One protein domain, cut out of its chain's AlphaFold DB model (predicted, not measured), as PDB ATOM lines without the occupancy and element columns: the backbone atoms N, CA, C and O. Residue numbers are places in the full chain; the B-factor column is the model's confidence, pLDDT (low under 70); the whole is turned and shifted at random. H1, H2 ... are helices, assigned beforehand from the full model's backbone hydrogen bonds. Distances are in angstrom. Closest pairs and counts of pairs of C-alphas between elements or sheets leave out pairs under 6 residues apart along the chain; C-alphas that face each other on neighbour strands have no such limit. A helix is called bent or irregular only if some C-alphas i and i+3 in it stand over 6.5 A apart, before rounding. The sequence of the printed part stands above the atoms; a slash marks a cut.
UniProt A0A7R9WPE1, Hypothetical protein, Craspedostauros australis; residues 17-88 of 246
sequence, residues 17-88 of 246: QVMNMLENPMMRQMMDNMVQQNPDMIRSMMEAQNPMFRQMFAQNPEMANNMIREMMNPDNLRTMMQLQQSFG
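What this domain is: This is residues 17 to 88 of the 246 residues of the protein "Hypothetical protein" of Craspedostauros australis (UniProt A0A7R9WPE1). Six helices joined end to end by tight turns wind in an open arc: H1 and H2 make a corner at one end, H3 turns off H2, H4 and H5 fold back on each other as a hairpin at the far end, and H6 returns towards the H1 end without touching another helix. Contacts are few, H2 stays apart from H5 and H6, and the last residues of H6, 82 to 88, stick out free. The printed part has 72 residues, with six named helices in the order H1 to H6 and no named strand; the class is all helix. It is only just compact, close to loose, with a radius of gyration of the C-alphas of 13.1 A, and the C-alphas span 37 by 32 by 19 A.

How they stand to each other: H1, residues 17 to 22, and H2, residues 25 to 37, only just touch, with 3 pairs of C-alphas within 8 A, and only at the corner by their link. Their closest C-alphas, those of Leu 22 and Arg 28, are 6.1 A apart, H2 touches H1 with residues 27 to 31 alone, and their lines are about perpendicular at 78 degrees. H3, residues 39 to 49, is close to H2 but not clearly touching it: their closest C-alphas, Val 35 and Ile 42, are 7.3 A apart, and their lines are about perpendicular at 88 degrees. H3 only just touches H4, residues 51 to 59, with 3 pairs of C-alphas within 8 A, only at the corner by their link. The closest C-alphas there, Glu 47 and Arg 54, are 5.9 A apart, and the two run opposite ways at a steep tilt of 55 degrees. H4 and H5, residues 61 to 71, form a helical hairpin: they touch with 5 pairs of C-alphas within 8 A, the closest being Phe 57 and Ala 64 at 5.1 A, and run opposite ways at a steep tilt of 39 degrees. H3 and H5 are near each other, with 6 pairs of C-alphas within 10 A. H6, residues 74 to 88, is close to H5 but not clearly touching it; their closest C-alphas, Met 71 and Leu 77, are 6.6 A apart, and they run the same way at a steep tilt of 68 degrees, only just short of about perpendicular. Among the pairs that are apart are H1 and H6, H2 and H5, and H2 and H6. In H1, H2, H3, H5 and H6 every O i to N i+4 pair is within hydrogen-bond range; in H4, 4 of 5 are.

Where its parts are: H1 begins at C-alpha 17, at (-3.808, 2.236, 84.161), and is 8.6 A from first to last C-alpha. H2 measures 17.7 A in the same way, H3 15.3 A, H4 13.1 A and H5 14.7 A. H5 begins at C-alpha 61, at (-20.032, 30.186, 89.376). H6, the longest helix with 15 residues, measures 19.9 A and ends at C-alpha 88, at (5.901, 13.813, 91.735). No helix is bent.

The domain as a whole: The two C-alphas farthest apart, those of Met 26 and Gln 59, are 36.8 A apart, while C-alphas 17 and 88 are 16.9 A apart. The printed part has no cut, and the five links between the helices are tight. Residues 58 to 63, of which 61 to 63 belong to H5, stand free, as do residues 82 to 88 of H6. The mean pLDDT of the printed part is 72.6; 26 residues are under 70, among them residues 31 to 34 and 84 to 88.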
ATOM      1  N   GLN A  17      -2.791   2.931  84.941       71.44
ATOM      2  CA  GLN A  17      -3.808   2.236  84.161       71.44
ATOM      3  C   GLN A  17      -4.852   3.214  83.615       71.44
ATOM      4  O   GLN A  17      -5.195   3.110  82.445       71.44
ATOM      5  N   VAL A  18      -5.283   4.209  84.399       69.00
ATOM      6  CA  VAL A  18      -6.146   5.321  83.955       69.00
ATOM      7  C   VAL A  18      -5.421   6.223  82.955       69.00
ATOM      8  O   VAL A  18      -6.045   6.681  82.004       69.00
ATOM      9  N   MET A  19      -4.112   6.431  83.098       65.44
ATOM     10  CA  MET A  19      -3.299   7.207  82.155       65.44
ATOM     11  C   MET A  19      -3.142   6.490  80.802       65.44
ATOM     12  O   MET A  19      -3.278   7.115  79.753       65.44
ATOM     13  N   ASN A  20      -2.967   5.168  80.816       75.00
ATOM     14  CA  ASN A  20      -2.950   4.328  79.615       75.00
ATOM     15  C   ASN A  20      -4.353   4.166  79.004       75.00
ATOM     16  O   ASN A  20      -4.516   3.972  77.798       75.00
ATOM     17  N   MET A  21      -5.394   4.280  79.835       67.75
ATOM     18  CA  MET A  21      -6.775   4.312  79.376       67.75
ATOM     19  C   MET A  21      -7.129   5.672  78.762       67.75
ATOM     20  O   MET A  21      -7.739   5.684  77.708       67.75
ATOM     21  N   LEU A  22      -6.661   6.803  79.297       70.56
ATOM     22  CA  LEU A  22      -6.836   8.152  78.724       70.56
ATOM     23  C   LEU A  22      -6.150   8.336  77.360       70.56
ATOM     24  O   LEU A  22      -6.632   9.103  76.524       70.56
ATOM     25  N   GLU A  23      -5.047   7.627  77.114       78.12
ATOM     26  CA  GLU A  23      -4.411   7.553  75.790       78.12
ATOM     27  C   GLU A  23      -5.191   6.682  74.797       78.12
ATOM     28  O   GLU A  23      -4.988   6.780  73.584       78.12
ATOM     29  N   ASN A  24      -6.121   5.858  75.277       69.12
ATOM     30  CA  ASN A  24      -6.894   4.982  74.418       69.12
ATOM     31  C   ASN A  24      -7.947   5.799  73.640       69.12
ATOM     32  O   ASN A  24      -8.791   6.456  74.254       69.12
ATOM     33  N   PRO A  25      -7.967   5.769  72.295       69.31
ATOM     34  CA  PRO A  25      -8.866   6.602  71.486       69.31
ATOM     35  C   PRO A  25     -10.352   6.311  71.746       69.31
ATOM     36  O   PRO A  25     -11.177   7.223  71.691       69.31
ATOM     37  N   MET A  26     -10.688   5.072  72.121       80.44
ATOM     38  CA  MET A  26     -12.041   4.693  72.539       80.44
ATOM     39  C   MET A  26     -12.435   5.355  73.867       80.44
ATOM     40  O   MET A  26     -13.575   5.778  74.050       80.44
ATOM     41  N   MET A  27     -11.481   5.505  74.784       75.19
ATOM     42  CA  MET A  27     -11.708   6.190  76.047       75.19
ATOM     43  C   MET A  27     -11.575   7.702  75.925       75.19
ATOM     44  O   MET A  27     -12.204   8.395  76.703       75.19
ATOM     45  N   ARG A  28     -10.867   8.251  74.934       77.06
ATOM     46  CA  ARG A  28     -11.025   9.668  74.571       77.06
ATOM     47  C   ARG A  28     -12.469   9.958  74.188       77.06
ATOM     48  O   ARG A  28     -13.024  10.924  74.680       77.06
ATOM     49  N   GLN A  29     -13.101   9.072  73.416       78.75
ATOM     50  CA  GLN A  29     -14.535   9.154  73.127       78.75
ATOM     51  C   GLN A  29     -15.406   8.968  74.373       78.75
ATOM     52  O   GLN A  29     -16.451   9.607  74.490       78.75
ATOM     53  N   MET A  30     -14.989   8.103  75.301       70.44
ATOM     54  CA  MET A  30     -15.718   7.871  76.546       70.44
ATOM     55  C   MET A  30     -15.521   8.984  77.575       70.44
ATOM     56  O   MET A  30     -16.466   9.291  78.274       70.44
ATOM     57  N   MET A  31     -14.351   9.613  77.658       67.75
ATOM     58  CA  MET A  31     -14.031  10.746  78.525       67.75
ATOM     59  C   MET A  31     -14.687  12.004  77.965       67.75
ATOM     60  O   MET A  31     -15.279  12.753  78.724       67.75
ATOM     61  N   ASP A  32     -14.679  12.191  76.645       69.06
ATOM     62  CA  ASP A  32     -15.437  13.243  75.967       69.06
ATOM     63  C   ASP A  32     -16.943  13.066  76.227       69.06
ATOM     64  O   ASP A  32     -17.601  14.011  76.663       69.06
ATOM     65  N   ASN A  33     -17.474  11.839  76.118       69.56
ATOM     66  CA  ASN A  33     -18.845  11.538  76.544       69.56
ATOM     67  C   ASN A  33     -19.048  11.680  78.051       69.56
ATOM     68  O   ASN A  33     -20.092  12.148  78.455       69.56
ATOM     69  N   MET A  34     -18.099  11.317  78.907       65.50
ATOM     70  CA  MET A  34     -18.268  11.364  80.362       65.50
ATOM     71  C   MET A  34     -18.203  12.798  80.885       65.50
ATOM     72  O   MET A  34     -18.936  13.142  81.800       65.50
ATOM     73  N   VAL A  35     -17.390  13.660  80.279       70.88
ATOM     74  CA  VAL A  35     -17.370  15.103  80.546       70.88
ATOM     75  C   VAL A  35     -18.681  15.748  80.104       70.88
ATOM     76  O   VAL A  35     -19.200  16.622  80.793       70.88
ATOM     77  N   GLN A  36     -19.234  15.300  78.977       73.06
ATOM     78  CA  GLN A  36     -20.486  15.831  78.442       73.06
ATOM     79  C   GLN A  36     -21.738  15.249  79.113       73.06
ATOM     80  O   GLN A  36     -22.740  15.948  79.227       73.06
ATOM     81  N   GLN A  37     -21.694  13.998  79.569       63.78
ATOM     82  CA  GLN A  37     -22.836  13.273  80.134       63.78
ATOM     83  C   GLN A  37     -22.822  13.230  81.665       63.78
ATOM     84  O   GLN A  37     -23.887  13.276  82.269       63.78
ATOM     85  N   ASN A  38     -21.645  13.192  82.301       46.59
ATOM     86  CA  ASN A  38     -21.483  13.124  83.759       46.59
ATOM     87  C   ASN A  38     -20.678  14.320  84.322       46.59
ATOM     88  O   ASN A  38     -19.682  14.123  85.033       46.59
ATOM     89  N   PRO A  39     -21.109  15.572  84.065       63.44
ATOM     90  CA  PRO A  39     -20.476  16.766  84.623       63.44
ATOM     91  C   PRO A  39     -20.522  16.792  86.162       63.44
ATOM     92  O   PRO A  39     -19.584  17.280  86.789       63.44
ATOM     93  N   ASP A  40     -21.551  16.209  86.791       82.44
ATOM     94  CA  ASP A  40     -21.688  16.145  88.255       82.44
ATOM     95  C   ASP A  40     -20.675  15.206  88.932       82.44
ATOM     96  O   ASP A  40     -20.276  15.435  90.074       82.44
ATOM     97  N   MET A  41     -20.192  14.179  88.225       74.06
ATOM     98  CA  MET A  41     -19.194  13.248  88.761       74.06
ATOM     99  C   MET A  41     -17.811  13.898  88.847       74.06
ATOM    100  O   MET A  41     -17.117  13.783  89.859       74.06
ATOM    101  N   ILE A  42     -17.419  14.610  87.791       65.94
ATOM    102  CA  ILE A  42     -16.129  15.304  87.744       65.94
ATOM    103  C   ILE A  42     -16.149  16.523  88.665       65.94
ATOM    104  O   ILE A  42     -15.157  16.800  89.335       65.94
ATOM    105  N   ARG A  43     -17.305  17.178  88.792       65.00
ATOM    106  CA  ARG A  43     -17.565  18.209  89.795       65.00
ATOM    107  C   ARG A  43     -17.392  17.671  91.216       65.00
ATOM    108  O   ARG A  43     -16.579  18.218  91.946       65.00
ATOM    109  N   SER A  44     -17.977  16.520  91.546       72.56
ATOM    110  CA  SER A  44     -17.740  15.833  92.825       72.56
ATOM    111  C   SER A  44     -16.254  15.529  93.070       72.56
ATOM    112  O   SER A  44     -15.740  15.763  94.163       72.56
ATOM    113  N   MET A  45     -15.534  15.032  92.059       68.19
ATOM    114  CA  MET A  45     -14.115  14.697  92.209       68.19
ATOM    115  C   MET A  45     -13.227  15.942  92.346       68.19
ATOM    116  O   MET A  45     -12.315  15.951  93.171       68.19
ATOM    117  N   MET A  46     -13.509  17.010  91.599       65.31
ATOM    118  CA  MET A  46     -12.754  18.265  91.648       65.31
ATOM    119  C   MET A  46     -13.078  19.081  92.913       65.31
ATOM    120  O   MET A  46     -12.171  19.649  93.521       65.31
ATOM    121  N   GLU A  47     -14.335  19.075  93.369       69.56
ATOM    122  CA  GLU A  47     -14.776  19.689  94.632       69.56
ATOM    123  C   GLU A  47     -14.229  18.955  95.862       69.56
ATOM    124  O   GLU A  47     -13.934  19.596  96.874       69.56
ATOM    125  N   ALA A  48     -14.078  17.630  95.783       73.69
ATOM    126  CA  ALA A  48     -13.450  16.833  96.834       73.69
ATOM    127  C   ALA A  48     -11.927  17.014  96.859       73.69
ATOM    128  O   ALA A  48     -11.322  17.010  97.931       73.69
ATOM    129  N   GLN A  49     -11.306  17.178  95.689       66.06
ATOM    130  CA  GLN A  49      -9.855  17.289  95.574       66.06
ATOM    131  C   GLN A  49      -9.343  18.696  95.893       66.06
ATOM    132  O   GLN A  49      -8.232  18.823  96.408       66.06
ATOM    133  N   ASN A  50     -10.122  19.747  95.613       61.50
ATOM    134  CA  ASN A  50      -9.638  21.113  95.761       61.50
ATOM    135  C   ASN A  50     -10.593  21.995  96.597       61.50
ATOM    136  O   ASN A  50     -11.572  22.537  96.080       61.50
ATOM    137  N   PRO A  51     -10.309  22.201  97.898       73.31
ATOM    138  CA  PRO A  51     -11.177  22.966  98.799       73.31
ATOM    139  C   PRO A  51     -11.267  24.453  98.427       73.31
ATOM    140  O   PRO A  51     -12.287  25.090  98.691       73.31
ATOM    141  N   MET A  52     -10.242  24.998  97.755       72.81
ATOM    142  CA  MET A  52     -10.261  26.360  97.205       72.81
ATOM    143  C   MET A  52     -11.343  26.511  96.119       72.81
ATOM    144  O   MET A  52     -11.975  27.561  95.997       72.81
ATOM    145  N   PHE A  53     -11.610  25.438  95.374       72.38
ATOM    146  CA  PHE A  53     -12.546  25.441  94.260       72.38
ATOM    147  C   PHE A  53     -14.005  25.561  94.726       72.38
ATOM    148  O   PHE A  53     -14.774  26.308  94.127       72.38
ATOM    149  N   ARG A  54     -14.370  24.958  95.869       80.25
ATOM    150  CA  ARG A  54     -15.691  25.166  96.506       80.25
ATOM    151  C   ARG A  54     -15.944  26.632  96.848       80.25
ATOM    152  O   ARG A  54     -17.054  27.130  96.675       80.25
ATOM    153  N   GLN A  55     -14.914  27.327  97.327       81.00
ATOM    154  CA  GLN A  55     -15.026  28.721  97.744       81.00
ATOM    155  C   GLN A  55     -15.091  29.667  96.538       81.00
ATOM    156  O   GLN A  55     -15.810  30.664  96.580       81.00
ATOM    157  N   MET A  56     -14.392  29.331  95.452       74.50
ATOM    158  CA  MET A  56     -14.457  30.067  94.190       74.50
ATOM    159  C   MET A  56     -15.778  29.830  93.447       74.50
ATOM    160  O   MET A  56     -16.360  30.790  92.958       74.50
ATOM    161  N   PHE A  57     -16.309  28.604  93.436       74.31
ATOM    162  CA  PHE A  57     -17.600  28.286  92.812       74.31
ATOM    163  C   PHE A  57     -18.778  28.944  93.545       74.31
ATOM    164  O   PHE A  57     -19.685  29.471  92.905       74.31
ATOM    165  N   ALA A  58     -18.742  28.987  94.883       83.44
ATOM    166  CA  ALA A  58     -19.759  29.673  95.681       83.44
ATOM    167  C   ALA A  58     -19.749  31.200  95.485       83.44
ATOM    168  O   ALA A  58     -20.788  31.842  95.620       83.44
ATOM    169  N   GLN A  59     -18.582  31.779  95.183       87.31
ATOM    170  CA  GLN A  59     -18.429  33.219  94.971       87.31
ATOM    171  C   GLN A  59     -18.617  33.635  93.510       87.31
ATOM    172  O   GLN A  59     -19.102  34.734  93.263       87.31
ATOM    173  N   ASN A  60     -18.226  32.797  92.546       82.69
ATOM    174  CA  ASN A  60     -18.265  33.146  91.131       82.69
ATOM    175  C   ASN A  60     -18.467  31.901  90.235       82.69
ATOM    176  O   ASN A  60     -17.503  31.353  89.688       82.69
ATOM    177  N   PRO A  61     -19.722  31.443  90.065       77.69
ATOM    178  CA  PRO A  61     -20.032  30.186  89.376       77.69
ATOM    179  C   PRO A  61     -19.667  30.192  87.880       77.69
ATOM    180  O   PRO A  61     -19.279  29.157  87.345       77.69
ATOM    181  N   GLU A  62     -19.717  31.342  87.197       87.00
ATOM    182  CA  GLU A  62     -19.322  31.443  85.779       87.00
ATOM    183  C   GLU A  62     -17.805  31.318  85.581       87.00
ATOM    184  O   GLU A  62     -17.338  30.622  84.679       87.00
ATOM    185  N   MET A  63     -17.019  31.934  86.468       81.81
ATOM    186  CA  MET A  63     -15.560  31.815  86.456       81.81
ATOM    187  C   MET A  63     -15.123  30.403  86.824       81.81
ATOM    188  O   MET A  63     -14.193  29.879  86.222       81.81
ATOM    189  N   ALA A  64     -15.815  29.768  87.765       76.44
ATOM    190  CA  ALA A  64     -15.537  28.391  88.115       76.44
ATOM    191  C   ALA A  64     -15.901  27.429  86.967       76.44
ATOM    192  O   ALA A  64     -15.127  26.524  86.684       76.44
ATOM    193  N   ASN A  65     -16.987  27.660  86.221       79.31
ATOM    194  CA  ASN A  65     -17.290  26.888  85.006       79.31
ATOM    195  C   ASN A  65     -16.231  27.060  83.903       79.31
ATOM    196  O   ASN A  65     -15.867  26.079  83.251       79.31
ATOM    197  N   ASN A  66     -15.709  28.276  83.710       82.19
ATOM    198  CA  ASN A  66     -14.600  28.515  82.780       82.19
ATOM    199  C   ASN A  66     -13.303  27.871  83.271       82.19
ATOM    200  O   ASN A  66     -12.627  27.218  82.487       82.19
ATOM    201  N   MET A  67     -13.012  27.943  84.571       76.12
ATOM    202  CA  MET A  67     -11.839  27.313  85.171       76.12
ATOM    203  C   MET A  67     -11.932  25.784  85.179       76.12
ATOM    204  O   MET A  67     -10.917  25.141  84.971       76.12
ATOM    205  N   ILE A  68     -13.114  25.179  85.354       73.19
ATOM    206  CA  ILE A  68     -13.340  23.736  85.158       73.19
ATOM    207  C   ILE A  68     -13.058  23.370  83.707       73.19
ATOM    208  O   ILE A  68     -12.325  22.421  83.458       73.19
ATOM    209  N   ARG A  69     -13.584  24.144  82.749       80.44
ATOM    210  CA  ARG A  69     -13.290  23.960  81.320       80.44
ATOM    211  C   ARG A  69     -11.808  24.144  81.000       80.44
ATOM    212  O   ARG A  69     -11.291  23.394  80.190       80.44
ATOM    213  N   GLU A  70     -11.121  25.079  81.652       80.56
ATOM    214  CA  GLU A  70      -9.686  25.334  81.482       80.56
ATOM    215  C   GLU A  70      -8.796  24.313  82.181       80.56
ATOM    216  O   GLU A  70      -7.766  23.915  81.646       80.56
ATOM    217  N   MET A  71      -9.185  23.840  83.354       68.19
ATOM    218  CA  MET A  71      -8.480  22.805  84.100       68.19
ATOM    219  C   MET A  71      -8.702  21.432  83.467       68.19
ATOM    220  O   MET A  71      -7.787  20.620  83.452       68.19
ATOM    221  N   MET A  72      -9.883  21.193  82.895       71.81
ATOM    222  CA  MET A  72     -10.206  20.000  82.111       71.81
ATOM    223  C   MET A  72      -9.929  20.169  80.621       71.81
ATOM    224  O   MET A  72     -10.236  19.259  79.846       71.81
ATOM    225  N   ASN A  73      -9.328  21.289  80.200       76.25
ATOM    226  CA  ASN A  73      -8.859  21.392  78.831       76.25
ATOM    227  C   ASN A  73      -7.824  20.275  78.625       76.25
ATOM    228  O   ASN A  73      -6.877  20.165  79.408       76.25
ATOM    229  N   PRO A  74      -7.973  19.444  77.583       59.75
ATOM    230  CA  PRO A  74      -7.111  18.284  77.355       59.75
ATOM    231  C   PRO A  74      -5.641  18.674  77.140       59.75
ATOM    232  O   PRO A  74      -4.742  17.869  77.384       59.75
ATOM    233  N   ASP A  75      -5.401  19.917  76.719       83.69
ATOM    234  CA  ASP A  75      -4.079  20.530  76.604       83.69
ATOM    235  C   ASP A  75      -3.477  20.851  77.986       83.69
ATOM    236  O   ASP A  75      -2.366  20.431  78.300       83.69
ATOM    237  N   ASN A  76      -4.266  21.460  78.877       77.38
ATOM    238  CA  ASN A  76      -3.841  21.802  80.233       77.38
ATOM    239  C   ASN A  76      -3.699  20.564  81.133       77.38
ATOM    240  O   ASN A  76      -2.784  20.506  81.944       77.38
ATOM    241  N   LEU A  77      -4.536  19.532  80.959       75.12
ATOM    242  CA  LEU A  77      -4.371  18.237  81.637       75.12
ATOM    243  C   LEU A  77      -3.079  17.538  81.211       75.12
ATOM    244  O   LEU A  77      -2.398  16.962  82.053       75.12
ATOM    245  N   ARG A  78      -2.695  17.630  79.932       78.25
ATOM    246  CA  ARG A  78      -1.390  17.147  79.458       78.25
ATOM    247  C   ARG A  78      -0.250  17.888  80.146       78.25
ATOM    248  O   ARG A  78       0.660  17.237  80.654       78.25
ATOM    249  N   THR A  79      -0.327  19.216  80.222       77.94
ATOM    250  CA  THR A  79       0.680  20.049  80.893       77.94
ATOM    251  C   THR A  79       0.720  19.805  82.398       77.94
ATOM    252  O   THR A  79       1.799  19.686  82.963       77.94
ATOM    253  N   MET A  80      -0.427  19.677  83.058       73.00
ATOM    254  CA  MET A  80      -0.531  19.459  84.500       73.00
ATOM    255  C   MET A  80      -0.103  18.043  84.888       73.00
ATOM    256  O   MET A  80       0.576  17.876  85.894       73.00
ATOM    257  N   MET A  81      -0.403  17.029  84.072       74.31
ATOM    258  CA  MET A  81       0.057  15.653  84.287       74.31
ATOM    259  C   MET A  81       1.548  15.494  83.938       74.31
ATOM    260  O   MET A  81       2.240  14.695  84.568       74.31
ATOM    261  N   GLN A  82       2.071  16.307  83.011       74.56
ATOM    262  CA  GLN A  82       3.508  16.464  82.752       74.56
ATOM    263  C   GLN A  82       4.215  17.199  83.904       74.56
ATOM    264  O   GLN A  82       5.299  16.789  84.317       74.56
ATOM    265  N   LEU A  83       3.592  18.236  84.473       73.81
ATOM    266  CA  LEU A  83       4.095  18.992  85.623       73.81
ATOM    267  C   LEU A  83       4.056  18.144  86.901       73.81
ATOM    268  O   LEU A  83       4.999  18.162  87.682       73.81
ATOM    269  N   GLN A  84       3.010  17.339  87.092       62.47
ATOM    270  CA  GLN A  84       2.877  16.439  88.235       62.47
ATOM    271  C   GLN A  84       3.777  15.204  88.110       62.47
ATOM    272  O   GLN A  84       4.249  14.722  89.130       62.47
ATOM    273  N   GLN A  85       4.120  14.733  86.906       66.12
ATOM    274  CA  GLN A  85       5.212  13.758  86.728       66.12
ATOM    275  C   GLN A  85       6.592  14.394  86.942       66.12
ATOM    276  O   GLN A  85       7.472  13.778  87.541       66.12
ATOM    277  N   SER A  86       6.760  15.655  86.534       66.62
ATOM    278  CA  SER A  86       7.968  16.447  86.787       66.62
ATOM    279  C   SER A  86       8.163  16.808  88.264       66.62
ATOM    280  O   SER A  86       9.294  17.073  88.659       66.62
ATOM    281  N   PHE A  87       7.097  16.854  89.066       61.84
ATOM    282  CA  PHE A  87       7.131  17.271  90.475       61.84
ATOM    283  C   PHE A  87       6.859  16.111  91.452       61.84
ATOM    284  O   PHE A  87       7.286  16.149  92.601       61.84
ATOM    285  N   GLY A  88       6.189  15.048  90.997       56.03
ATOM    286  CA  GLY A  88       5.901  13.813  91.735       56.03
ATOM    287  C   GLY A  88       6.898  12.676  91.480       56.03
ATOM    288  O   GLY A  88       6.845  11.659  92.166       56.03
TER     289      GLY A  88